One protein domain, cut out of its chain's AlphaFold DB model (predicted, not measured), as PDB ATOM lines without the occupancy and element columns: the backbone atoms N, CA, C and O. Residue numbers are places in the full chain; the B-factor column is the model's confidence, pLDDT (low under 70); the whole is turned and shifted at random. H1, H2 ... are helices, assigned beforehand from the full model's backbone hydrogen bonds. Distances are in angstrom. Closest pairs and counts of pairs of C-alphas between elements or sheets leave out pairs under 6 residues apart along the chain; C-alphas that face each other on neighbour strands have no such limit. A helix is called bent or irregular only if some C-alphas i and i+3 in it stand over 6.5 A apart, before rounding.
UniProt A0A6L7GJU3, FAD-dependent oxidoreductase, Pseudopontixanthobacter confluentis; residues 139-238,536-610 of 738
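This is residues 139 to 238 and 536 to 610 of the 738 residues of the protein "FAD-dependent oxidoreductase" of Pseudopontixanthobacter confluentis (UniProt A0A6L7GJU3). A long bent helix, H6, runs between two others, H8 along one side and the shorter H2 along the other, and H1, H4 and H5 pack on H2, with H3 folded back beside H4. The far part of arm H6b makes one end of the long axis with the loop of residues 569 to 580, which turns back to the little helix H7. The printed part has 175 residues with eight named helices, H1 to H8 in order, and no named strand: all helix. It is compact, with a radius of gyration of the C-alphas of 16.9 A, and elongated, spanning 55 by 32 by 30 A.

H6, residues 537 to 568, was assigned as one helix by its hydrogen bonds but is bent: C-alphas 546 and 549 are 7.3 A apart. Its arms, H6a, residues 537 to 546, and H6b, residues 549 to 568, stand at a steep tilt of 47 degrees. With H2, residues 155 to 170, and H8, residues 588 to 608, they form a bundle, helices side by side. H8 touches H6a at a shallow tilt of 28 degrees, opposite ways, closest at the C-alphas of Ala 538 and Ala 606, 5.2 A. H2, the hub, touches H6a with residues 163 to 170 alone, closest at the C-alphas of Ala 170 and Phe 540, 4.8 A. H2 and H8 are apart. H1, residues 141 to 148, touches residues 155 to 159 alone of H2, closest at the C-alphas of Met 148 and Pro 155, 4.6 A. H5, residues 221 to 231, is about perpendicular to H2 at 77 degrees and touches its residues 165 to 169 alone, closest at the C-alphas of Ala 169 and Gln 225, 4.9 A. H4, residues 198 to 212, touches H2 with residues 199 to 204 alone, closest at the C-alphas of Leu 161 and Val 200, 5.6 A. H3, residues 186 to 191, forms a hairpin with H4, closest at the C-alphas of Ile 190 and Ala 201, 6.4 A. H7, residues 581 to 584, touches residues 559 to 563 alone of H6b, closest at the C-alphas of Ala 559 and Ser 582, 4.8 A. Every O i to N i+4 pair is within hydrogen-bond range in H1 to H5, H6a, H6b and H8; H7 is too short for one.

H1 begins at C-alpha 141 (228.961, 236.792, 283.545), and H8, 30.0 A long, ends at C-alpha 608 (239.165, 209.853, 272.206). H6b measures 28.6 A, H2 22.5 A and H4 20.8 A.

The C-alphas of Gly 570 and Gly 610, the two farthest apart, are 55.9 A apart. Residues 239 to 535 are not printed; C-alphas 238 and 536 are 18.9 A apart across the cut. The links H2 to H3 and H6 to H7 are long. Residues 174 to 182, 570 to 584 and 608 to 610 have pLDDT under 70.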
ATOM      1  N   THR A 139     225.390 235.163 277.649       88.38
ATOM      2  CA  THR A 139     226.607 235.436 276.859       88.38
ATOM      3  C   THR A 139     227.653 236.262 277.606       88.38
ATOM      4  O   THR A 139     228.726 236.510 277.049       88.38
ATOM      5  N   SER A 140     227.389 236.619 278.869       88.31
ATOM      6  CA  SER A 140     228.322 237.282 279.788       88.31
ATOM      7  C   SER A 140     228.100 236.852 281.244       88.31
ATOM      8  O   SER A 140     227.061 236.280 281.585       88.31
ATOM      9  N   MET A 141     229.084 237.105 282.114       88.81
ATOM     10  CA  MET A 141     228.961 236.792 283.545       88.81
ATOM     11  C   MET A 141     227.930 237.691 284.223       88.81
ATOM     12  O   MET A 141     227.189 237.242 285.094       88.81
ATOM     13  N   GLU A 142     227.854 238.945 283.793       90.69
ATOM     14  CA  GLU A 142     226.894 239.931 284.271       90.69
ATOM     15  C   GLU A 142     225.465 239.467 283.974       90.69
ATOM     16  O   GLU A 142     224.625 239.477 284.871       90.69
ATOM     17  N   ALA A 143     225.211 238.973 282.757       91.50
ATOM     18  CA  ALA A 143     223.905 238.451 282.371       91.50
ATOM     19  C   ALA A 143     223.508 237.213 283.186       91.50
ATOM     20  O   ALA A 143     222.367 237.108 283.629       91.50
ATOM     21  N   LEU A 144     224.454 236.300 283.447       90.19
ATOM     22  CA  LEU A 144     224.212 235.133 284.305       90.19
ATOM     23  C   LEU A 144     223.818 235.546 285.731       90.19
ATOM     24  O   LEU A 144     222.891 234.975 286.307       90.19
ATOM     25  N   VAL A 145     224.498 236.546 286.300       90.88
ATOM     26  CA  VAL A 145     224.193 237.069 287.641       90.88
ATOM     27  C   VAL A 145     222.845 237.786 287.670       90.88
ATOM     28  O   VAL A 145     222.054 237.531 288.578       90.88
ATOM     29  N   GLU A 146     222.552 238.629 286.678       93.00
ATOM     30  CA  GLU A 146     221.267 239.332 286.570       93.00
ATOM     31  C   GLU A 146     220.105 238.341 286.434       93.00
ATOM     32  O   GLU A 146     219.097 238.464 287.129       93.00
ATOM     33  N   ASN A 147     220.277 237.287 285.631       94.19
ATOM     34  CA  ASN A 147     219.278 236.233 285.482       94.19
ATOM     35  C   ASN A 147     218.986 235.528 286.812       94.19
ATOM     36  O   ASN A 147     217.816 235.358 287.161       94.19
ATOM     37  N   MET A 148     220.014 235.183 287.598       92.62
ATOM     38  CA  MET A 148     219.837 234.592 288.938       92.62
ATOM     39  C   MET A 148     219.112 235.525 289.922       92.62
ATOM     40  O   MET A 148     218.560 235.053 290.914       92.62
ATOM     41  N   GLN A 149     219.105 236.835 289.662       92.25
ATOM     42  CA  GLN A 149     218.432 237.855 290.470       92.25
ATOM     43  C   GLN A 149     217.061 238.272 289.904       92.25
ATOM     44  O   GLN A 149     216.377 239.087 290.517       92.25
ATOM     45  N   SER A 150     216.632 237.699 288.772       90.69
ATOM     46  CA  SER A 150     215.411 238.091 288.045       90.69
ATOM     47  C   SER A 150     214.101 237.884 288.816       90.69
ATOM     48  O   SER A 150     213.074 238.467 288.455       90.69
ATOM     49  N   GLY A 151     214.110 237.026 289.841       88.81
ATOM     50  CA  GLY A 151     212.925 236.658 290.624       88.81
ATOM     51  C   GLY A 151     211.956 235.713 289.905       88.81
ATOM     52  O   GLY A 151     210.894 235.400 290.444       88.81
ATOM     53  N   LEU A 152     212.300 235.239 288.703       88.12
ATOM     54  CA  LEU A 152     211.474 234.284 287.964       88.12
ATOM     55  C   LEU A 152     211.498 232.902 288.600       88.12
ATOM     56  O   LEU A 152     210.452 232.312 288.856       88.12
ATOM     57  N   LEU A 153     212.691 232.416 288.897       91.88
ATOM     58  CA  LEU A 153     212.928 231.223 289.691       91.88
ATOM     59  C   LEU A 153     213.782 231.616 290.897       91.88
ATOM     60  O   LEU A 153     214.329 232.725 290.946       91.88
ATOM     61  N   SER A 154     213.937 230.716 291.869       93.19
ATOM     62  CA  SER A 154     214.985 230.915 292.873       93.19
ATOM     63  C   SER A 154     216.363 230.992 292.187       93.19
ATOM     64  O   SER A 154     216.539 230.449 291.089       93.19
ATOM     65  N   PRO A 155     217.382 231.625 292.796       93.75
ATOM     66  CA  PRO A 155     218.729 231.639 292.219       93.75
ATOM     67  C   PRO A 155     219.270 230.227 291.938       93.75
ATOM     68  O   PRO A 155     219.918 229.999 290.918       93.75
ATOM     69  N   ALA A 156     218.952 229.265 292.814       92.69
ATOM     70  CA  ALA A 156     219.322 227.862 292.656       92.69
ATOM     71  C   ALA A 156     218.645 227.225 291.431       92.69
ATOM     72  O   ALA A 156     219.316 226.619 290.600       92.69
ATOM     73  N   GLU A 157     217.337 227.408 291.269       95.00
ATOM     74  CA  GLU A 157     216.597 226.879 290.117       95.00
ATOM     75  C   GLU A 157     216.949 227.598 288.811       95.00
ATOM     76  O   GLU A 157     216.988 226.969 287.761       95.00
ATOM     77  N   THR A 158     217.290 228.888 288.857       95.25
ATOM     78  CA  THR A 158     217.793 229.615 287.680       95.25
ATOM     79  C   THR A 158     219.133 229.047 287.216       95.25
ATOM     80  O   THR A 158     219.355 228.863 286.019       95.25
ATOM     81  N   PHE A 159     220.024 228.718 288.156       94.75
ATOM     82  CA  PHE A 159     221.257 228.005 287.831       94.75
ATOM     83  C   PHE A 159     220.957 226.624 287.234       94.75
ATOM     84  O   PHE A 159     221.556 226.252 286.224       94.75
ATOM     85  N   LEU A 160     220.015 225.879 287.821       95.69
ATOM     86  CA  LEU A 160     219.598 224.569 287.312       95.69
ATOM     87  C   LEU A 160     219.001 224.648 285.903       95.69
ATOM     88  O   LEU A 160     219.316 223.779 285.102       95.69
ATOM     89  N   LEU A 161     218.230 225.691 285.583       95.38
ATOM     90  CA  LEU A 161     217.707 225.953 284.238       95.38
ATOM     91  C   LEU A 161     218.834 226.175 283.217       95.38
ATOM     92  O   LEU A 161     218.812 225.638 282.113       95.38
ATOM     93  N   GLY A 162     219.864 226.947 283.571       94.38
ATOM     94  CA  GLY A 162     221.043 227.088 282.709       94.38
ATOM     95  C   GLY A 162     221.819 225.773 282.568       94.38
ATOM     96  O   GLY A 162     222.296 225.427 281.484       94.38
ATOM     97  N   TYR A 163     221.931 225.016 283.663       95.44
ATOM     98  CA  TYR A 163     222.639 223.741 283.695       95.44
ATOM     99  C   TYR A 163     221.921 222.638 282.909       95.44
ATOM    100  O   TYR A 163     222.592 221.860 282.233       95.44
ATOM    101  N   SER A 164     220.588 222.571 282.947       96.25
ATOM    102  CA  SER A 164     219.793 221.605 282.180       96.25
ATOM    103  C   SER A 164     219.943 221.831 280.678       96.25
ATOM    104  O   SER A 164     220.196 220.874 279.942       96.25
ATOM    105  N   MET A 165     219.921 223.090 280.227       95.25
ATOM    106  CA  MET A 165     220.207 223.450 278.834       95.25
ATOM    107  C   MET A 165     221.635 223.055 278.423       95.25
ATOM    108  O   MET A 165     221.848 222.519 277.332       95.25
ATOM    109  N   LEU A 166     222.627 223.270 279.296       94.75
ATOM    110  CA  LEU A 166     224.011 222.849 279.051       94.75
ATOM    111  C   LEU A 166     224.148 221.321 278.994       94.75
ATOM    112  O   LEU A 166     224.855 220.795 278.133       94.75
ATOM    113  N   ASP A 167     223.484 220.595 279.893       95.06
ATOM    114  CA  ASP A 167     223.480 219.134 279.882       95.06
ATOM    115  C   ASP A 167     222.847 218.606 278.594       95.06
ATOM    116  O   ASP A 167     223.430 217.752 277.921       95.06
ATOM    117  N   LEU A 168     221.708 219.173 278.192       94.00
ATOM    118  CA  LEU A 168     221.068 218.827 276.933       94.00
ATOM    119  C   LEU A 168     222.002 219.092 275.748       94.00
ATOM    120  O   LEU A 168     222.182 218.198 274.925       94.00
ATOM    121  N   ALA A 169     222.684 220.241 275.697       92.06
ATOM    122  CA  ALA A 169     223.697 220.548 274.678       92.06
ATOM    123  C   ALA A 169     224.879 219.553 274.649       92.06
ATOM    124  O   ALA A 169     225.415 219.246 273.577       92.06
ATOM    125  N   ALA A 170     225.265 219.022 275.812       90.69
ATOM    126  CA  ALA A 170     226.355 218.059 275.983       90.69
ATOM    127  C   ALA A 170     225.950 216.591 275.732       90.69
ATOM    128  O   ALA A 170     226.825 215.713 275.661       90.69
ATOM    129  N   HIS A 171     224.648 216.302 275.642       88.19
ATOM    130  CA  HIS A 171     224.128 214.940 275.600       88.19
ATOM    131  C   HIS A 171     224.490 214.195 274.295       88.19
ATOM    132  O   HIS A 171     224.396 214.757 273.207       88.19
ATOM    133  N   PRO A 172     224.893 212.917 274.342       79.88
ATOM    134  CA  PRO A 172     225.147 212.130 273.135       79.88
ATOM    135  C   PRO A 172     223.835 211.645 272.493       79.88
ATOM    136  O   PRO A 172     223.338 210.574 272.837       79.88
ATOM    137  N   PHE A 173     223.283 212.389 271.533       76.44
ATOM    138  CA  PHE A 173     222.246 211.847 270.646       76.44
ATOM    139  C   PHE A 173     222.904 211.188 269.433       76.44
ATOM    140  O   PHE A 173     223.312 211.858 268.485       76.44
ATOM    141  N   ASP A 174     223.017 209.860 269.450       64.88
ATOM    142  CA  ASP A 174     223.521 209.122 268.295       64.88
ATOM    143  C   ASP A 174     222.400 208.866 267.277       64.88
ATOM    144  O   ASP A 174     221.531 208.016 267.477       64.88
ATOM    145  N   ARG A 175     222.451 209.579 266.145       63.34
ATOM    146  CA  ARG A 175     221.532 209.376 265.009       63.34
ATOM    147  C   ARG A 175     221.894 208.175 264.117       63.34
ATOM    148  O   ARG A 175     221.190 207.916 263.148       63.34
ATOM    149  N   SER A 176     222.998 207.478 264.389       57.16
ATOM    150  CA  SER A 176     223.570 206.411 263.547       57.16
ATOM    151  C   SER A 176     223.355 204.995 264.084       57.16
ATOM    152  O   SER A 176     223.222 204.086 263.270       57.16
ATOM    153  N   SER A 177     223.347 204.781 265.406       55.72
ATOM    154  CA  SER A 177     223.239 203.427 265.985       55.72
ATOM    155  C   SER A 177     221.949 203.186 266.775       55.72
ATOM    156  O   SER A 177     221.249 202.208 266.512       55.72
ATOM    157  N   PHE A 178     221.601 204.079 267.710       54.06
ATOM    158  CA  PHE A 178     220.506 203.894 268.669       54.06
ATOM    159  C   PHE A 178     219.470 205.024 268.557       54.06
ATOM    160  O   PHE A 178     219.344 205.888 269.424       54.06
ATOM    161  N   ASP A 179     218.670 204.979 267.487       57.91
ATOM    162  CA  ASP A 179     217.643 205.986 267.154       57.91
ATOM    163  C   ASP A 179     216.563 206.183 268.245       57.91
ATOM    164  O   ASP A 179     215.764 207.113 268.181       57.91
ATOM    165  N   GLN A 180     216.526 205.343 269.289       59.38
ATOM    166  CA  GLN A 180     215.636 205.541 270.439       59.38
ATOM    167  C   GLN A 180     215.890 206.875 271.157       59.38
ATOM    168  O   GLN A 180     214.936 207.482 271.633       59.38
ATOM    169  N   LEU A 181     217.136 207.367 271.193       63.97
ATOM    170  CA  LEU A 181     217.444 208.644 271.847       63.97
ATOM    171  C   LEU A 181     216.891 209.846 271.066       63.97
ATOM    172  O   LEU A 181     216.499 210.829 271.682       63.97
ATOM    173  N   ASN A 182     216.741 209.755 269.737       67.75
ATOM    174  CA  ASN A 182     216.037 210.782 268.949       67.75
ATOM    175  C   ASN A 182     214.531 210.844 269.248       67.75
ATOM    176  O   ASN A 182     213.854 211.768 268.795       67.75
ATOM    177  N   LYS A 183     213.995 209.843 269.955       78.94
ATOM    178  CA  LYS A 183     212.577 209.754 270.310       78.94
ATOM    179  C   LYS A 183     212.283 210.202 271.741       78.94
ATOM    180  O   LYS A 183     211.137 210.110 272.159       78.94
ATOM    181  N   LEU A 184     213.301 210.658 272.471       89.25
ATOM    182  CA  LEU A 184     213.136 211.295 273.769       89.25
ATOM    183  C   LEU A 184     212.643 212.729 273.554       89.25
ATOM    184  O   LEU A 184     213.276 213.493 272.820       89.25
ATOM    185  N   ASP A 185     211.522 213.080 274.168       93.50
ATOM    186  CA  ASP A 185     211.035 214.454 274.241       93.50
ATOM    187  C   ASP A 185     211.828 215.275 275.272       93.50
ATOM    188  O   ASP A 185     212.557 214.723 276.105       93.50
ATOM    189  N   VAL A 186     211.743 216.605 275.201       94.62
ATOM    190  CA  VAL A 186     212.472 217.484 276.132       94.62
ATOM    191  C   VAL A 186     212.009 217.267 277.569       94.62
ATOM    192  O   VAL A 186     212.846 217.190 278.467       94.62
ATOM    193  N   ASN A 187     210.709 217.087 277.793       93.44
ATOM    194  CA  ASN A 187     210.174 216.896 279.136       93.44
ATOM    195  C   ASN A 187     210.710 215.606 279.782       93.44
ATOM    196  O   ASN A 187     211.286 215.613 280.872       93.44
ATOM    197  N   GLY A 188     210.629 214.492 279.055       92.88
ATOM    198  CA  GLY A 188     211.189 213.202 279.438       92.88
ATOM    199  C   GLY A 188     212.703 213.259 279.640       92.88
ATOM    200  O   GLY A 188     213.228 212.613 280.551       92.88
ATOM    201  N   PHE A 189     213.422 214.064 278.849       93.50
ATOM    202  CA  PHE A 189     214.839 214.325 279.093       93.50
ATOM    203  C   PHE A 189     215.056 214.993 280.447       93.50
ATOM    204  O   PHE A 189     215.882 214.487 281.208       93.50
ATOM    205  N   ILE A 190     214.347 216.082 280.754       92.06
ATOM    206  CA  ILE A 190     214.518 216.839 282.001       92.06
ATOM    207  C   ILE A 190     214.225 215.933 283.196       92.06
ATOM    208  O   ILE A 190     215.104 215.750 284.036       92.06
ATOM    209  N   TYR A 191     213.071 215.261 283.230       90.56
ATOM    210  CA  TYR A 191     212.706 214.372 284.340       90.56
ATOM    211  C   TYR A 191     213.607 213.141 284.486       90.56
ATOM    212  O   TYR A 191     213.677 212.541 285.558       90.56
ATOM    213  N   SER A 192     214.355 212.762 283.443       90.44
ATOM    214  CA  SER A 192     215.364 211.701 283.554       90.44
ATOM    215  C   SER A 192     216.627 212.125 284.320       90.44
ATOM    216  O   SER A 192     217.486 211.283 284.604       90.44
ATOM    217  N   ARG A 193     216.782 213.419 284.636       90.75
ATOM    218  CA  ARG A 193     217.969 213.977 285.299       90.75
ATOM    219  C   ARG A 193     217.820 213.967 286.811       90.75
ATOM    220  O   ARG A 193     216.797 214.381 287.349       90.75
ATOM    221  N   GLY A 194     218.894 213.574 287.500       87.19
ATOM    222  CA  GLY A 194     218.935 213.550 288.965       87.19
ATOM    223  C   GLY A 194     218.853 214.934 289.617       87.19
ATOM    224  O   GLY A 194     218.516 215.020 290.787       87.19
ATOM    225  N   TYR A 195     219.116 216.007 288.864       88.81
ATOM    226  CA  TYR A 195     219.020 217.397 289.324       88.81
ATOM    227  C   TYR A 195     217.733 218.115 288.895       88.81
ATOM    228  O   TYR A 195     217.630 219.330 289.064       88.81
ATOM    229  N   SER A 196     216.774 217.397 288.308       89.69
ATOM    230  CA  SER A 196     215.530 217.998 287.828       89.69
ATOM    231  C   SER A 196     214.659 218.526 288.967       89.69
ATOM    232  O   SER A 196     214.659 218.007 290.084       89.69
ATOM    233  N   THR A 197     213.911 219.585 288.668       90.12
ATOM    234  CA  THR A 197     212.876 220.148 289.539       90.12
ATOM    235  C   THR A 197     211.670 220.503 288.678       90.12
ATOM    236  O   THR A 197     211.840 220.825 287.499       90.12
ATOM    237  N   GLU A 198     210.473 220.467 289.263       89.69
ATOM    238  CA  GLU A 198     209.227 220.774 288.548       89.69
ATOM    239  C   GLU A 198     209.253 222.187 287.957       89.69
ATOM    240  O   GLU A 198     209.012 222.368 286.770       89.69
ATOM    241  N   ASN A 199     209.683 223.178 288.740       91.69
ATOM    242  CA  ASN A 199     209.741 224.573 288.300       91.69
ATOM    243  C   ASN A 199     210.694 224.788 287.110       91.69
ATOM    244  O   ASN A 199     210.434 225.631 286.251       91.69
ATOM    245  N   VAL A 200     211.807 224.044 287.041       93.50
ATOM    246  CA  VAL A 200     212.720 224.095 285.884       93.50
ATOM    247  C   VAL A 200     212.067 223.461 284.656       93.50
ATOM    248  O   VAL A 200     212.142 224.048 283.577       93.50
ATOM    249  N   ALA A 201     211.396 222.315 284.812       94.31
ATOM    250  CA  ALA A 201     210.677 221.660 283.718       94.31
ATOM    251  C   ALA A 201     209.543 222.548 283.172       94.31
ATOM    252  O   ALA A 201     209.461 222.773 281.966       94.31
ATOM    253  N   GLU A 202     208.734 223.141 284.055       93.56
ATOM    254  CA  GLU A 202     207.675 224.085 283.687       93.56
ATOM    255  C   GLU A 202     208.226 225.326 282.973       93.56
ATOM    256  O   GLU A 202     207.647 225.782 281.985       93.56
ATOM    257  N   MET A 203     209.360 225.866 283.435       92.94
ATOM    258  CA  MET A 203     209.986 227.025 282.799       92.94
ATOM    259  C   MET A 203     210.535 226.692 281.406       92.94
ATOM    260  O   MET A 203     210.362 227.483 280.478       92.94
ATOM    261  N   GLU A 204     211.164 225.528 281.220       94.19
ATOM    262  CA  GLU A 204     211.586 225.078 279.888       94.19
ATOM    263  C   GLU A 204     210.394 224.839 278.957       94.19
ATOM    264  O   GLU A 204     210.425 225.276 277.804       94.19
ATOM    265  N   ASN A 205     209.320 224.221 279.456       95.00
ATOM    266  CA  ASN A 205     208.080 224.054 278.701       95.00
ATOM    267  C   ASN A 205     207.479 225.401 278.282       95.00
ATOM    268  O   ASN A 205     207.076 225.577 277.132       95.00
ATOM    269  N   TYR A 206     207.470 226.378 279.189       93.25
ATOM    270  CA  TYR A 206     207.006 227.731 278.905       93.25
ATOM    271  C   TYR A 206     207.850 228.410 277.818       93.25
ATOM    272  O   TYR A 206     207.292 228.968 276.873       93.25
ATOM    273  N   ILE A 207     209.183 228.321 277.900       92.31
ATOM    274  CA  ILE A 207     210.095 228.863 276.879       92.31
ATOM    275  C   ILE A 207     209.820 228.221 275.513       92.31
ATOM    276  O   ILE A 207     209.678 228.935 274.517       92.31
ATOM    277  N   LEU A 208     209.711 226.890 275.465       94.00
ATOM    278  CA  LEU A 208     209.452 226.155 274.227       94.00
ATOM    279  C   LEU A 208     208.098 226.518 273.612       94.00
ATOM    280  O   LEU A 208     208.016 226.814 272.415       94.00
ATOM    281  N   THR A 209     207.066 226.582 274.453       93.75
ATOM    282  CA  THR A 209     205.712 226.952 274.044       93.75
ATOM    283  C   THR A 209     205.709 228.357 273.463       93.75
ATOM    284  O   THR A 209     205.225 228.549 272.355       93.75
ATOM    285  N   LEU A 210     206.296 229.344 274.144       91.88
ATOM    286  CA  LEU A 210     206.255 230.722 273.660       91.88
ATOM    287  C   LEU A 210     207.039 230.939 272.365       91.88
ATOM    288  O   LEU A 210     206.546 231.647 271.487       91.88
ATOM    289  N   ILE A 211     208.234 230.355 272.239       89.06
ATOM    290  CA  ILE A 211     209.126 230.627 271.103       89.06
ATOM    291  C   ILE A 211     208.743 229.802 269.863       89.06
ATOM    292  O   ILE A 211     208.805 230.332 268.754       89.06
ATOM    293  N   TRP A 212     208.325 228.541 270.025       90.38
ATOM    294  CA  TRP A 212     208.064 227.626 268.897       90.38
ATOM    295  C   TRP A 212     206.635 227.090 268.825       90.38
ATOM    296  O   TRP A 212     206.346 226.293 267.934       90.38
ATOM    297  N   SER A 213     205.735 227.518 269.716       93.81
ATOM    298  CA  SER A 213     204.347 227.023 269.755       93.81
ATOM    299  C   SER A 213     204.265 225.495 269.876       93.81
ATOM    300  O   SER A 213     203.403 224.858 269.273       93.81
ATOM    301  N   ILE A 214     205.203 224.903 270.625       93.81
ATOM    302  CA  ILE A 214     205.279 223.465 270.888       93.81
ATOM    303  C   ILE A 214     205.638 223.217 272.348       93.81
ATOM    304  O   ILE A 214     206.511 223.885 272.903       93.81
ATOM    305  N   GLN A 215     204.975 222.243 272.958       94.00
ATOM    306  CA  GLN A 215     205.220 221.862 274.344       94.00
ATOM    307  C   GLN A 215     206.446 220.944 274.460       94.00
ATOM    308  O   GLN A 215     206.846 220.260 273.507       94.00
ATOM    309  N   SER A 216     207.061 220.930 275.640       94.69
ATOM    310  CA  SER A 216     208.289 220.177 275.924       94.69
ATOM    311  C   SER A 216     208.150 218.664 275.733       94.69
ATOM    312  O   SER A 216     209.107 217.999 275.344       94.69
ATOM    313  N   GLU A 217     206.957 218.128 275.961       93.94
ATOM    314  CA  GLU A 217     206.587 216.721 275.815       93.94
ATOM    315  C   GLU A 217     206.345 216.308 274.358       93.94
ATOM    316  O   GLU A 217     206.319 215.120 274.035       93.94
ATOM    317  N   GLU A 218     206.184 217.278 273.456       93.44
ATOM    318  CA  GLU A 218     205.961 217.020 272.035       93.44
ATOM    319  C   GLU A 218     207.232 217.182 271.204       93.44
ATOM    320  O   GLU A 218     207.387 216.509 270.185       93.44
ATOM    321  N   THR A 219     208.142 218.071 271.609       93.31
ATOM    322  CA  THR A 219     209.364 218.384 270.859       93.31
ATOM    323  C   THR A 219     210.497 217.405 271.158       93.31
ATOM    324  O   THR A 219     210.731 217.018 272.303       93.31
ATOM    325  N   ALA A 220     211.243 217.001 270.127       91.44
ATOM    326  CA  ALA A 220     212.371 216.091 270.305       91.44
ATOM    327  C   ALA A 220     213.531 216.773 271.055       91.44
ATOM    328  O   ALA A 220     214.021 217.827 270.640       91.44
ATOM    329  N   ALA A 221     214.071 216.116 272.086       92.50
ATOM    330  CA  ALA A 221     215.224 216.609 272.841       92.50
ATOM    331  C   ALA A 221     216.461 216.814 271.950       92.50
ATOM    332  O   ALA A 221     217.198 217.782 272.120       92.50
ATOM    333  N   ALA A 222     216.650 215.964 270.937       89.88
ATOM    334  CA  ALA A 222     217.716 216.124 269.947       89.88
ATOM    335  C   ALA A 222     217.564 217.408 269.103       89.88
ATOM    336  O   ALA A 222     218.560 218.018 268.715       89.88
ATOM    337  N   THR A 223     216.330 217.830 268.821       90.62
ATOM    338  CA  THR A 223     216.058 219.055 268.061       90.62
ATOM    339  C   THR A 223     216.275 220.293 268.923       90.62
ATOM    340  O   THR A 223     216.917 221.243 268.474       90.62
ATOM    341  N   TYR A 224     215.844 220.269 270.186       93.56
ATOM    342  CA  TYR A 224     216.133 221.371 271.103       93.56
ATOM    343  C   TYR A 224     217.630 221.472 271.437       93.56
ATOM    344  O   TYR A 224     218.187 222.567 271.434       93.56
ATOM    345  N   GLN A 225     218.325 220.339 271.593       92.56
ATOM    346  CA  GLN A 225     219.785 220.303 271.706       92.56
ATOM    347  C   GLN A 225     220.460 221.060 270.556       92.56
ATOM    348  O   GLN A 225     221.362 221.864 270.798       92.56
ATOM    349  N   ASN A 226     220.073 220.767 269.312       91.00
ATOM    350  CA  ASN A 226     220.646 221.403 268.130       91.00
ATOM    351  C   ASN A 226     220.531 222.932 268.221       91.00
ATOM    352  O   ASN A 226     221.534 223.630 268.079       91.00
ATOM    353  N   PHE A 227     219.339 223.431 268.552       91.88
ATOM    354  CA  PHE A 227     219.104 224.859 268.743       91.88
ATOM    355  C   PHE A 227     219.964 225.453 269.870       91.88
ATOM    356  O   PHE A 227     220.618 226.480 269.675       91.88
ATOM    357  N   LEU A 228     220.013 224.795 271.034       92.88
ATOM    358  CA  LEU A 228     220.802 225.257 272.178       92.88
ATOM    359  C   LEU A 228     222.285 225.383 271.830       92.88
ATOM    360  O   LEU A 228     222.910 226.382 272.173       92.88
ATOM    361  N   ARG A 229     222.850 224.409 271.106       91.75
ATOM    362  CA  ARG A 229     224.262 224.439 270.694       91.75
ATOM    363  C   ARG A 229     224.591 225.659 269.833       91.75
ATOM    364  O   ARG A 229     225.633 226.272 270.050       91.75
ATOM    365  N   HIS A 230     223.690 226.058 268.934       91.06
ATOM    366  CA  HIS A 230     223.841 227.295 268.157       91.06
ATOM    367  C   HIS A 230     223.734 228.560 269.022       91.06
ATOM    368  O   HIS A 230     224.425 229.547 268.762       91.06
ATOM    369  N   CYS A 231     222.920 228.526 270.079       89.88
ATOM    370  CA  CYS A 231     222.728 229.653 270.998       89.88
ATOM    371  C   CYS A 231     223.827 229.784 272.066       89.88
ATOM    372  O   CYS A 231     224.024 230.871 272.610       89.88
ATOM    373  N   PHE A 232     224.579 228.718 272.361       89.62
ATOM    374  CA  PHE A 232     225.695 228.766 273.305       89.62
ATOM    375  C   PHE A 232     226.873 229.557 272.731       89.62
ATOM    376  O   PHE A 232     227.734 229.042 272.016       89.62
ATOM    377  N   LYS A 233     226.913 230.841 273.083       83.50
ATOM    378  CA  LYS A 233     227.870 231.810 272.548       83.50
ATOM    379  C   LYS A 233     228.804 232.422 273.604       83.50
ATOM    380  O   LYS A 233     229.816 233.004 273.229       83.50
ATOM    381  N   PHE A 234     228.560 232.168 274.894       83.06
ATOM    382  CA  PHE A 234     229.382 232.638 276.017       83.06
ATOM    383  C   PHE A 234     230.897 232.397 275.836       83.06
ATOM    384  O   PHE A 234     231.260 231.273 275.487       83.06
ATOM    385  N   PRO A 235     231.783 233.352 276.177       83.81
ATOM    386  CA  PRO A 235     231.513 234.763 276.442       83.81
ATOM    387  C   PRO A 235     231.738 235.586 275.164       83.81
ATOM    388  O   PRO A 235     232.875 235.738 274.721       83.81
ATOM    389  N   ASP A 236     230.681 236.119 274.552       86.38
ATOM    390  CA  ASP A 236     230.826 237.025 273.397       86.38
ATOM    391  C   ASP A 236     229.891 238.240 273.418       86.38
ATOM    392  O   ASP A 236     229.952 239.064 272.509       86.38
ATOM    393  N   ASN A 237     229.091 238.407 274.480       88.00
ATOM    394  CA  ASN A 237     228.131 239.507 274.637       88.00
ATOM    395  C   ASN A 237     227.128 239.644 273.474       88.00
ATOM    396  O   ASN A 237     226.554 240.718 273.277       88.00
ATOM    397  N   SER A 238     226.913 238.584 272.688       91.00
ATOM    398  CA  SER A 238     225.924 238.613 271.612       91.00
ATOM    399  C   SER A 238     224.506 238.804 272.179       91.00
ATOM    400  O   SER A 238     224.162 238.211 273.215       91.00
ATOM    401  N   SER A 536     232.650 222.508 270.435       81.56
ATOM    402  CA  SER A 536     232.782 221.063 270.247       81.56
ATOM    403  C   SER A 536     232.040 220.276 271.326       81.56
ATOM    404  O   SER A 536     231.867 220.739 272.457       81.56
ATOM    405  N   THR A 537     231.664 219.038 271.007       82.88
ATOM    406  CA  THR A 537     231.028 218.125 271.970       82.88
ATOM    407  C   THR A 537     231.886 217.902 273.224       82.88
ATOM    408  O   THR A 537     231.357 217.892 274.338       82.88
ATOM    409  N   ALA A 538     233.214 217.822 273.083       82.12
ATOM    410  CA  ALA A 538     234.131 217.755 274.222       82.12
ATOM    411  C   ALA A 538     234.045 219.006 275.117       82.12
ATOM    412  O   ALA A 538     234.024 218.878 276.340       82.12
ATOM    413  N   SER A 539     233.923 220.200 274.523       84.56
ATOM    414  CA  SER A 539     233.804 221.462 275.268       84.56
ATOM    415  C   SER A 539     232.516 221.510 276.091       84.56
ATOM    416  O   SER A 539     232.559 221.811 277.283       84.56
ATOM    417  N   PHE A 540     231.378 221.133 275.496       88.31
ATOM    418  CA  PHE A 540     230.102 221.060 276.217       88.31
ATOM    419  C   PHE A 540     230.148 220.059 277.375       88.31
ATOM    420  O   PHE A 540     229.713 220.368 278.485       88.31
ATOM    421  N   ARG A 541     230.719 218.868 277.155       87.25
ATOM    422  CA  ARG A 541     230.845 217.842 278.204       87.25
ATOM    423  C   ARG A 541     231.790 218.264 279.325       87.25
ATOM    424  O   ARG A 541     231.491 217.994 280.487       87.25
ATOM    425  N   ALA A 542     232.885 218.948 278.999       84.75
ATOM    426  CA  ALA A 542     233.804 219.495 279.991       84.75
ATOM    427  C   ALA A 542     233.112 220.555 280.860       84.75
ATOM    428  O   ALA A 542     233.152 220.455 282.086       84.75
ATOM    429  N   ALA A 543     232.407 221.508 280.242       86.69
ATOM    430  CA  ALA A 543     231.645 222.532 280.956       86.69
ATOM    431  C   ALA A 543     230.550 221.917 281.844       86.69
ATOM    432  O   ALA A 543     230.449 222.249 283.026       86.69
ATOM    433  N   LYS A 544     229.782 220.952 281.318       92.94
ATOM    434  CA  LYS A 544     228.780 220.202 282.088       92.94
ATOM    435  C   LYS A 544     229.399 219.542 283.323       92.94
ATOM    436  O   LYS A 544     228.827 219.620 284.409       92.94
ATOM    437  N   LEU A 545     230.530 218.851 283.163       90.31
ATOM    438  CA  LEU A 545     231.176 218.132 284.263       90.31
ATOM    439  C   LEU A 545     231.730 219.101 285.316       90.31
ATOM    440  O   LEU A 545     231.579 218.850 286.509       90.31
ATOM    441  N   MET A 546     232.310 220.221 284.873       87.75
ATOM    442  CA  MET A 546     232.837 221.278 285.740       87.75
ATOM    443  C   MET A 546     231.740 221.921 286.598       87.75
ATOM    444  O   MET A 546     231.946 222.147 287.787       87.75
ATOM    445  N   LEU A 547     230.563 222.180 286.019       89.75
ATOM    446  CA  LEU A 547     229.447 222.832 286.712       89.75
ATOM    447  C   LEU A 547     228.550 221.860 287.499       89.75
ATOM    448  O   LEU A 547     227.723 222.297 288.298       89.75
ATOM    449  N   MET A 548     228.724 220.545 287.332       93.69
ATOM    450  CA  MET A 548     227.883 219.527 287.976       93.69
ATOM    451  C   MET A 548     227.838 219.609 289.513       93.69
ATOM    452  O   MET A 548     226.744 219.472 290.063       93.69
ATOM    453  N   PRO A 549     228.953 219.846 290.239       90.75
ATOM    454  CA  PRO A 549     228.898 219.982 291.694       90.75
ATOM    455  C   PRO A 549     228.018 221.156 292.138       90.75
ATOM    456  O   PRO A 549     227.282 221.039 293.116       90.75
ATOM    457  N   LEU A 550     228.049 222.267 291.392       90.62
ATOM    458  CA  LEU A 550     227.202 223.430 291.655       90.62
ATOM    459  C   LEU A 550     225.731 223.119 291.369       90.62
ATOM    460  O   LEU A 550     224.874 223.522 292.146       90.62
ATOM    461  N   ALA A 551     225.438 222.343 290.321       93.75
ATOM    462  CA  ALA A 551     224.074 221.923 289.998       93.75
ATOM    463  C   ALA A 551     223.468 221.067 291.116       93.75
ATOM    464  O   ALA A 551     222.388 221.358 291.617       93.75
ATOM    465  N   TYR A 552     224.194 220.055 291.587       91.06
ATOM    466  CA  TYR A 552     223.722 219.222 292.693       91.06
ATOM    467  C   TYR A 552     223.685 219.972 294.037       91.06
ATOM    468  O   TYR A 552     222.834 219.684 294.878       91.06
ATOM    469  N   GLY A 553     224.540 220.983 294.226       88.25
ATOM    470  CA  GLY A 553     224.420 221.937 295.332       88.25
ATOM    471  C   GLY A 553     223.141 222.781 295.247       88.25
ATOM    472  O   GLY A 553     222.433 222.922 296.240       88.25
ATOM    473  N   ALA A 554     222.806 223.289 294.059       90.50
ATOM    474  CA  ALA A 554     221.576 224.036 293.799       90.50
ATOM    475  C   ALA A 554     220.318 223.180 294.011       90.50
ATOM    476  O   ALA A 554     219.363 223.630 294.649       90.50
ATOM    477  N   LEU A 555     220.345 221.917 293.579       90.44
ATOM    478  CA  LEU A 555     219.299 220.940 293.877       90.44
ATOM    479  C   LEU A 555     219.123 220.751 295.388       90.44
ATOM    480  O   LEU A 555     218.006 220.832 295.891       90.44
ATOM    481  N   ALA A 556     220.220 220.532 296.123       86.69
ATOM    482  CA  ALA A 556     220.170 220.345 297.571       86.69
ATOM    483  C   ALA A 556     219.602 221.577 298.294       86.69
ATOM    484  O   ALA A 556     218.812 221.425 299.224       86.69
ATOM    485  N   MET A 557     219.965 222.788 297.850       87.31
ATOM    486  CA  MET A 557     219.394 224.035 298.373       87.31
ATOM    487  C   MET A 557     217.889 224.117 298.109       87.31
ATOM    488  O   MET A 557     217.126 224.369 299.036       87.31
ATOM    489  N   THR A 558     217.457 223.814 296.884       88.19
ATOM    490  CA  THR A 558     216.035 223.821 296.499       88.19
ATOM    491  C   THR A 558     215.232 222.813 297.328       88.19
ATOM    492  O   THR A 558     214.208 223.154 297.918       88.19
ATOM    493  N   ALA A 559     215.735 221.582 297.457       84.12
ATOM    494  CA  ALA A 559     215.126 220.538 298.278       84.12
ATOM    495  C   ALA A 559     215.055 220.931 299.764       84.12
ATOM    496  O   ALA A 559     214.054 220.668 300.433       84.12
ATOM    497  N   TYR A 560     216.097 221.586 300.285       83.88
ATOM    498  CA  TYR A 560     216.133 222.081 301.662       83.88
ATOM    499  C   TYR A 560     215.128 223.212 301.909       83.88
ATOM    500  O   TYR A 560     214.462 223.230 302.947       83.88
ATOM    501  N   ASP A 561     214.990 224.148 300.970       84.06
ATOM    502  CA  ASP A 561     214.026 225.242 301.078       84.06
ATOM    503  C   ASP A 561     212.585 224.729 301.041       84.06
ATOM    504  O   ASP A 561     211.780 225.125 301.886       84.06
ATOM    505  N   GLN A 562     212.289 223.768 300.161       80.81
ATOM    506  CA  GLN A 562     210.998 223.079 300.155       80.81
ATOM    507  C   GLN A 562     210.752 222.342 301.475       80.81
ATOM    508  O   GLN A 562     209.699 222.518 302.084       80.81
ATOM    509  N   TRP A 563     211.724 221.567 301.966       78.50
ATOM    510  CA  TRP A 563     211.614 220.859 303.248       78.50
ATOM    511  C   TRP A 563     211.273 221.803 304.409       78.50
ATOM    512  O   TRP A 563     210.378 221.543 305.212       78.50
ATOM    513  N   LYS A 564     211.969 222.940 304.473       81.69
ATOM    514  CA  LYS A 564     211.763 223.987 305.477       81.69
ATOM    515  C   LYS A 564     210.375 224.629 305.365       81.69
ATOM    516  O   LYS A 564     209.770 224.893 306.402       81.69
ATOM    517  N   ALA A 565     209.859 224.845 304.152       81.12
ATOM    518  CA  ALA A 565     208.499 225.343 303.933       81.12
ATOM    519  C   ALA A 565     207.435 224.341 304.424       81.12
ATOM    520  O   ALA A 565     206.570 224.711 305.213       81.12
ATOM    521  N   HIS A 566     207.572 223.055 304.082       74.38
ATOM    522  CA  HIS A 566     206.656 221.999 304.539       74.38
ATOM    523  C   HIS A 566     206.629 221.874 306.071       74.38
ATOM    524  O   HIS A 566     205.568 221.706 306.676       74.38
ATOM    525  N   LEU A 567     207.790 222.000 306.727       74.44
ATOM    526  CA  LEU A 567     207.865 222.029 308.190       74.44
ATOM    527  C   LEU A 567     207.126 223.230 308.792       74.44
ATOM    528  O   LEU A 567     206.487 223.089 309.837       74.44
ATOM    529  N   ALA A 568     207.211 224.401 308.157       80.69
ATOM    530  CA  ALA A 568     206.511 225.601 308.609       80.69
ATOM    531  C   ALA A 568     204.982 225.463 308.496       80.69
ATOM    532  O   ALA A 568     204.257 226.012 309.323       80.69
ATOM    533  N   GLU A 569     204.495 224.675 307.536       78.19
ATOM    534  CA  GLU A 569     203.073 224.352 307.343       78.19
ATOM    535  C   GLU A 569     202.555 223.255 308.295       78.19
ATOM    536  O   GLU A 569     201.386 222.870 308.250       78.19
ATOM    537  N   GLY A 570     203.404 222.750 309.199       69.25
ATOM    538  CA  GLY A 570     203.041 221.710 310.165       69.25
ATOM    539  C   GLY A 570     202.949 220.304 309.561       69.25
ATOM    540  O   GLY A 570     202.412 219.395 310.204       69.25
ATOM    541  N   ALA A 571     203.464 220.100 308.344       63.78
ATOM    542  CA  ALA A 571     203.535 218.789 307.714       63.78
ATOM    543  C   ALA A 571     204.678 217.945 308.307       63.78
ATOM    544  O   ALA A 571     205.753 218.441 308.651       63.78
ATOM    545  N   THR A 572     204.458 216.633 308.433       58.03
ATOM    546  CA  THR A 572     205.523 215.681 308.770       58.03
ATOM    547  C   THR A 572     206.379 215.428 307.526       58.03
ATOM    548  O   THR A 572     205.809 215.057 306.504       58.03
ATOM    549  N   PRO A 573     207.718 215.556 307.596       52.09
ATOM    550  CA  PRO A 573     208.600 215.544 306.420       52.09
ATOM    551  C   PRO A 573     208.735 214.186 305.709       52.09
ATOM    552  O   PRO A 573     209.482 214.086 304.746       52.09
ATOM    553  N   LEU A 574     208.059 213.142 306.196       54.00
ATOM    554  CA  LEU A 574     208.091 211.779 305.671       54.00
ATOM    555  C   LEU A 574     206.697 211.154 305.816       54.00
ATOM    556  O   LEU A 574     206.111 211.199 306.903       54.00
ATOM    557  N   GLY A 575     206.197 210.510 304.758       50.41
ATOM    558  CA  GLY A 575     205.152 209.485 304.895       50.41
ATOM    559  C   GLY A 575     203.685 209.907 304.734       50.41
ATOM    560  O   GLY A 575     202.808 209.192 305.218       50.41
ATOM    561  N   LYS A 576     203.374 210.997 304.022       49.03
ATOM    562  CA  LYS A 576     202.003 211.256 303.540       49.03
ATOM    563  C   LYS A 576     201.974 211.354 302.018       49.03
ATOM    564  O   LYS A 576     202.022 212.461 301.531       49.03
ATOM    565  N   ALA A 577     201.885 210.215 301.323       46.12
ATOM    566  CA  ALA A 577     201.400 209.996 299.941       46.12
ATOM    567  C   ALA A 577     201.796 210.956 298.780       46.12
ATOM    568  O   ALA A 577     201.425 210.682 297.643       46.12
ATOM    569  N   GLU A 578     202.559 212.013 299.020       52.59
ATOM    570  CA  GLU A 578     203.025 213.011 298.070       52.59
ATOM    571  C   GLU A 578     204.541 212.876 298.003       52.59
ATOM    572  O   GLU A 578     205.262 213.097 298.975       52.59
ATOM    573  N   PHE A 579     205.016 212.424 296.850       56.16
ATOM    574  CA  PHE A 579     206.432 212.339 296.532       56.16
ATOM    575  C   PHE A 579     206.999 213.770 296.558       56.16
ATOM    576  O   PHE A 579     206.608 214.585 295.726       56.16
ATOM    577  N   SER A 580     207.873 214.109 297.515       63.16
ATOM    578  CA  SER A 580     208.434 215.468 297.625       63.16
ATOM    579  C   SER A 580     209.945 215.476 297.395       63.16
ATOM    580  O   SER A 580     210.658 214.558 297.806       63.16
ATOM    581  N   LEU A 581     210.465 216.546 296.782       68.25
ATOM    582  CA  LEU A 581     211.908 216.724 296.545       68.25
ATOM    583  C   LEU A 581     212.719 216.676 297.854       68.25
ATOM    584  O   LEU A 581     213.902 216.338 297.858       68.25
ATOM    585  N   SER A 582     212.078 216.973 298.988       65.56
ATOM    586  CA  SER A 582     212.701 216.905 300.308       65.56
ATOM    587  C   SER A 582     213.105 215.487 300.729       65.56
ATOM    588  O   SER A 582     214.144 215.316 301.369       65.56
ATOM    589  N   GLU A 583     212.362 214.458 300.304       67.19
ATOM    590  CA  GLU A 583     212.709 213.050 300.550       67.19
ATOM    591  C   GLU A 583     213.950 212.631 299.739       67.19
ATOM    592  O   GLU A 583     214.730 211.775 300.169       67.19
ATOM    593  N   TYR A 584     214.197 213.300 298.607       69.56
ATOM    594  CA  TYR A 584     215.366 213.083 297.754       69.56
ATOM    595  C   TYR A 584     216.658 213.690 298.293       69.56
ATOM    596  O   TYR A 584     217.728 213.286 297.836       69.56
ATOM    597  N   LEU A 585     216.609 214.593 299.282       71.06
ATOM    598  CA  LEU A 585     217.802 215.272 299.807       71.06
ATOM    599  C   LEU A 585     218.889 214.277 300.259       71.06
ATOM    600  O   LEU A 585     220.080 214.515 300.057       71.06
ATOM    601  N   LEU A 586     218.485 213.128 300.815       71.19
ATOM    602  CA  LEU A 586     219.397 212.060 301.244       71.19
ATOM    603  C   LEU A 586     220.014 211.272 300.074       71.19
ATOM    604  O   LEU A 586     221.062 210.650 300.239       71.19
ATOM    605  N   LEU A 587     219.378 211.293 298.901       78.44
ATOM    606  CA  LEU A 587     219.808 210.584 297.693       78.44
ATOM    607  C   LEU A 587     220.687 211.446 296.775       78.44
ATOM    608  O   LEU A 587     221.399 210.890 295.936       78.44
ATOM    609  N   VAL A 588     220.694 212.772 296.962       80.31
ATOM    610  CA  VAL A 588     221.485 213.737 296.171       80.31
ATOM    611  C   VAL A 588     222.948 213.302 296.004       80.31
ATOM    612  O   VAL A 588     223.419 213.273 294.865       80.31
ATOM    613  N   PRO A 589     223.690 212.888 297.056       79.94
ATOM    614  CA  PRO A 589     225.091 212.505 296.875       79.94
ATOM    615  C   PRO A 589     225.283 211.246 296.009       79.94
ATOM    616  O   PRO A 589     226.267 211.133 295.273       79.94
ATOM    617  N   MET A 590     224.338 210.300 296.065       79.31
ATOM    618  CA  MET A 590     224.365 209.082 295.249       79.31
ATOM    619  C   MET A 590     224.056 209.397 293.782       79.31
ATOM    620  O   MET A 590     224.756 208.912 292.891       79.31
ATOM    621  N   GLN A 591     223.052 210.240 293.530       85.50
ATOM    622  CA  GLN A 591     222.707 210.712 292.187       85.50
ATOM    623  C   GLN A 591     223.871 211.481 291.551       85.50
ATOM    624  O   GLN A 591     224.291 211.132 290.447       85.50
ATOM    625  N   PHE A 592     224.463 212.428 292.289       86.31
ATOM    626  CA  PHE A 592     225.655 213.162 291.865       86.31
ATOM    627  C   PHE A 592     226.778 212.214 291.451       86.31
ATOM    628  O   PHE A 592     227.316 212.332 290.354       86.31
ATOM    629  N   THR A 593     227.107 211.238 292.301       82.25
ATOM    630  CA  THR A 593     228.195 210.288 292.029       82.25
ATOM    631  C   THR A 593     227.949 209.514 290.731       82.25
ATOM    632  O   THR A 593     228.846 209.397 289.893       82.25
ATOM    633  N   MET A 594     226.728 209.012 290.534       86.06
ATOM    634  CA  MET A 594     226.365 208.268 289.328       86.06
ATOM    635  C   MET A 594     226.425 209.130 288.067       86.06
ATOM    636  O   MET A 594     226.956 208.690 287.044       86.06
ATOM    637  N   ASP A 595     225.897 210.348 288.119       88.69
ATOM    638  CA  ASP A 595     225.878 211.243 286.965       88.69
ATOM    639  C   ASP A 595     227.259 211.813 286.644       88.69
ATOM    640  O   ASP A 595     227.594 211.960 285.466       88.69
ATOM    641  N   TRP A 596     228.101 212.032 287.657       89.44
ATOM    642  CA  TRP A 596     229.488 212.448 287.470       89.44
ATOM    643  C   TRP A 596     230.295 211.363 286.759       89.44
ATOM    644  O   TRP A 596     230.963 211.653 285.770       89.44
ATOM    645  N   LEU A 597     230.172 210.098 287.184       83.44
ATOM    646  CA  LEU A 597     230.837 208.968 286.522       83.44
ATOM    647  C   LEU A 597     230.394 208.821 285.059       83.44
ATOM    648  O   LEU A 597     231.236 208.641 284.177       83.44
ATOM    649  N   LYS A 598     229.088 208.952 284.777       86.00
ATOM    650  CA  LYS A 598     228.571 208.970 283.398       86.00
ATOM    651  C   LYS A 598     229.148 210.145 282.605       86.00
ATOM    652  O   LYS A 598     229.575 209.963 281.469       86.00
ATOM    653  N   GLY A 599     229.160 211.345 283.186       85.88
ATOM    654  CA  GLY A 599     229.689 212.553 282.553       85.88
ATOM    655  C   GLY A 599     231.173 212.429 282.212       85.88
ATOM    656  O   GLY A 599     231.563 212.711 281.081       85.88
ATOM    657  N   ALA A 600     231.979 211.931 283.151       82.12
ATOM    658  CA  ALA A 600     233.400 211.676 282.958       82.12
ATOM    659  C   ALA A 600     233.650 210.640 281.851       82.12
ATOM    660  O   ALA A 600     234.480 210.876 280.975       82.12
ATOM    661  N   TYR A 601     232.890 209.538 281.832       84.38
ATOM    662  CA  TYR A 601     232.959 208.541 280.758       84.38
ATOM    663  C   TYR A 601     232.711 209.167 279.377       84.38
ATOM    664  O   TYR A 601     233.511 208.987 278.458       84.38
ATOM    665  N   TRP A 602     231.638 209.951 279.236       82.94
ATOM    666  CA  TRP A 602     231.310 210.601 277.965       82.94
ATOM    667  C   TRP A 602     232.319 211.683 277.573       82.94
ATOM    668  O   TRP A 602     232.576 211.865 276.384       82.94
ATOM    669  N   LEU A 603     232.917 212.396 278.529       82.25
ATOM    670  CA  LEU A 603     233.987 213.349 278.234       82.25
ATOM    671  C   LEU A 603     235.230 212.636 277.686       82.25
ATOM    672  O   LEU A 603     235.732 213.020 276.633       82.25
ATOM    673  N   VAL A 604     235.690 211.573 278.354       77.88
ATOM    674  CA  VAL A 604     236.839 210.769 277.900       77.88
ATOM    675  C   VAL A 604     236.588 210.202 276.506       77.88
ATOM    676  O   VAL A 604     237.470 210.265 275.651       77.88
ATOM    677  N   ARG A 605     235.373 209.712 276.248       77.12
ATOM    678  CA  ARG A 605     234.965 209.260 274.918       77.12
ATOM    679  C   ARG A 605     235.033 210.369 273.860       77.12
ATOM    680  O   ARG A 605     235.667 210.157 272.838       77.12
ATOM    681  N   ALA A 606     234.480 211.558 274.116       75.00
ATOM    682  CA  ALA A 606     234.555 212.682 273.165       75.00
ATOM    683  C   ALA A 606     236.000 213.104 272.847       75.00
ATOM    684  O   ALA A 606     236.292 213.500 271.723       75.00
ATOM    685  N   LEU A 607     236.898 213.032 273.834       74.81
ATOM    686  CA  LEU A 607     238.321 213.332 273.647       74.81
ATOM    687  C   LEU A 607     239.054 212.248 272.841       74.81
ATOM    688  O   LEU A 607     240.074 212.540 272.226       74.81
ATOM    689  N   SER A 608     238.539 211.016 272.848       69.69
ATOM    690  CA  SER A 608     239.165 209.853 272.206       69.69
ATOM    691  C   SER A 608     238.647 209.618 270.782       69.69
ATOM    692  O   SER A 608     239.422 209.250 269.906       69.69
ATOM    693  N   ASP A 609     237.357 209.873 270.539       66.00
ATOM    694  CA  ASP A 609     236.653 209.577 269.279       66.00
ATOM    695  C   ASP A 609     236.824 210.688 268.214       66.00
ATOM    696  O   ASP A 609     236.181 210.656 267.170       66.00
ATOM    697  N   GLY A 610     237.648 211.719 268.458       57.50
ATOM    698  CA  GLY A 610     237.959 212.764 267.465       57.50
ATOM    699  C   GLY A 610     236.756 213.575 266.951       57.50
ATOM    700  O   GLY A 610     236.867 214.250 265.929       57.50
TER     701      GLY A 610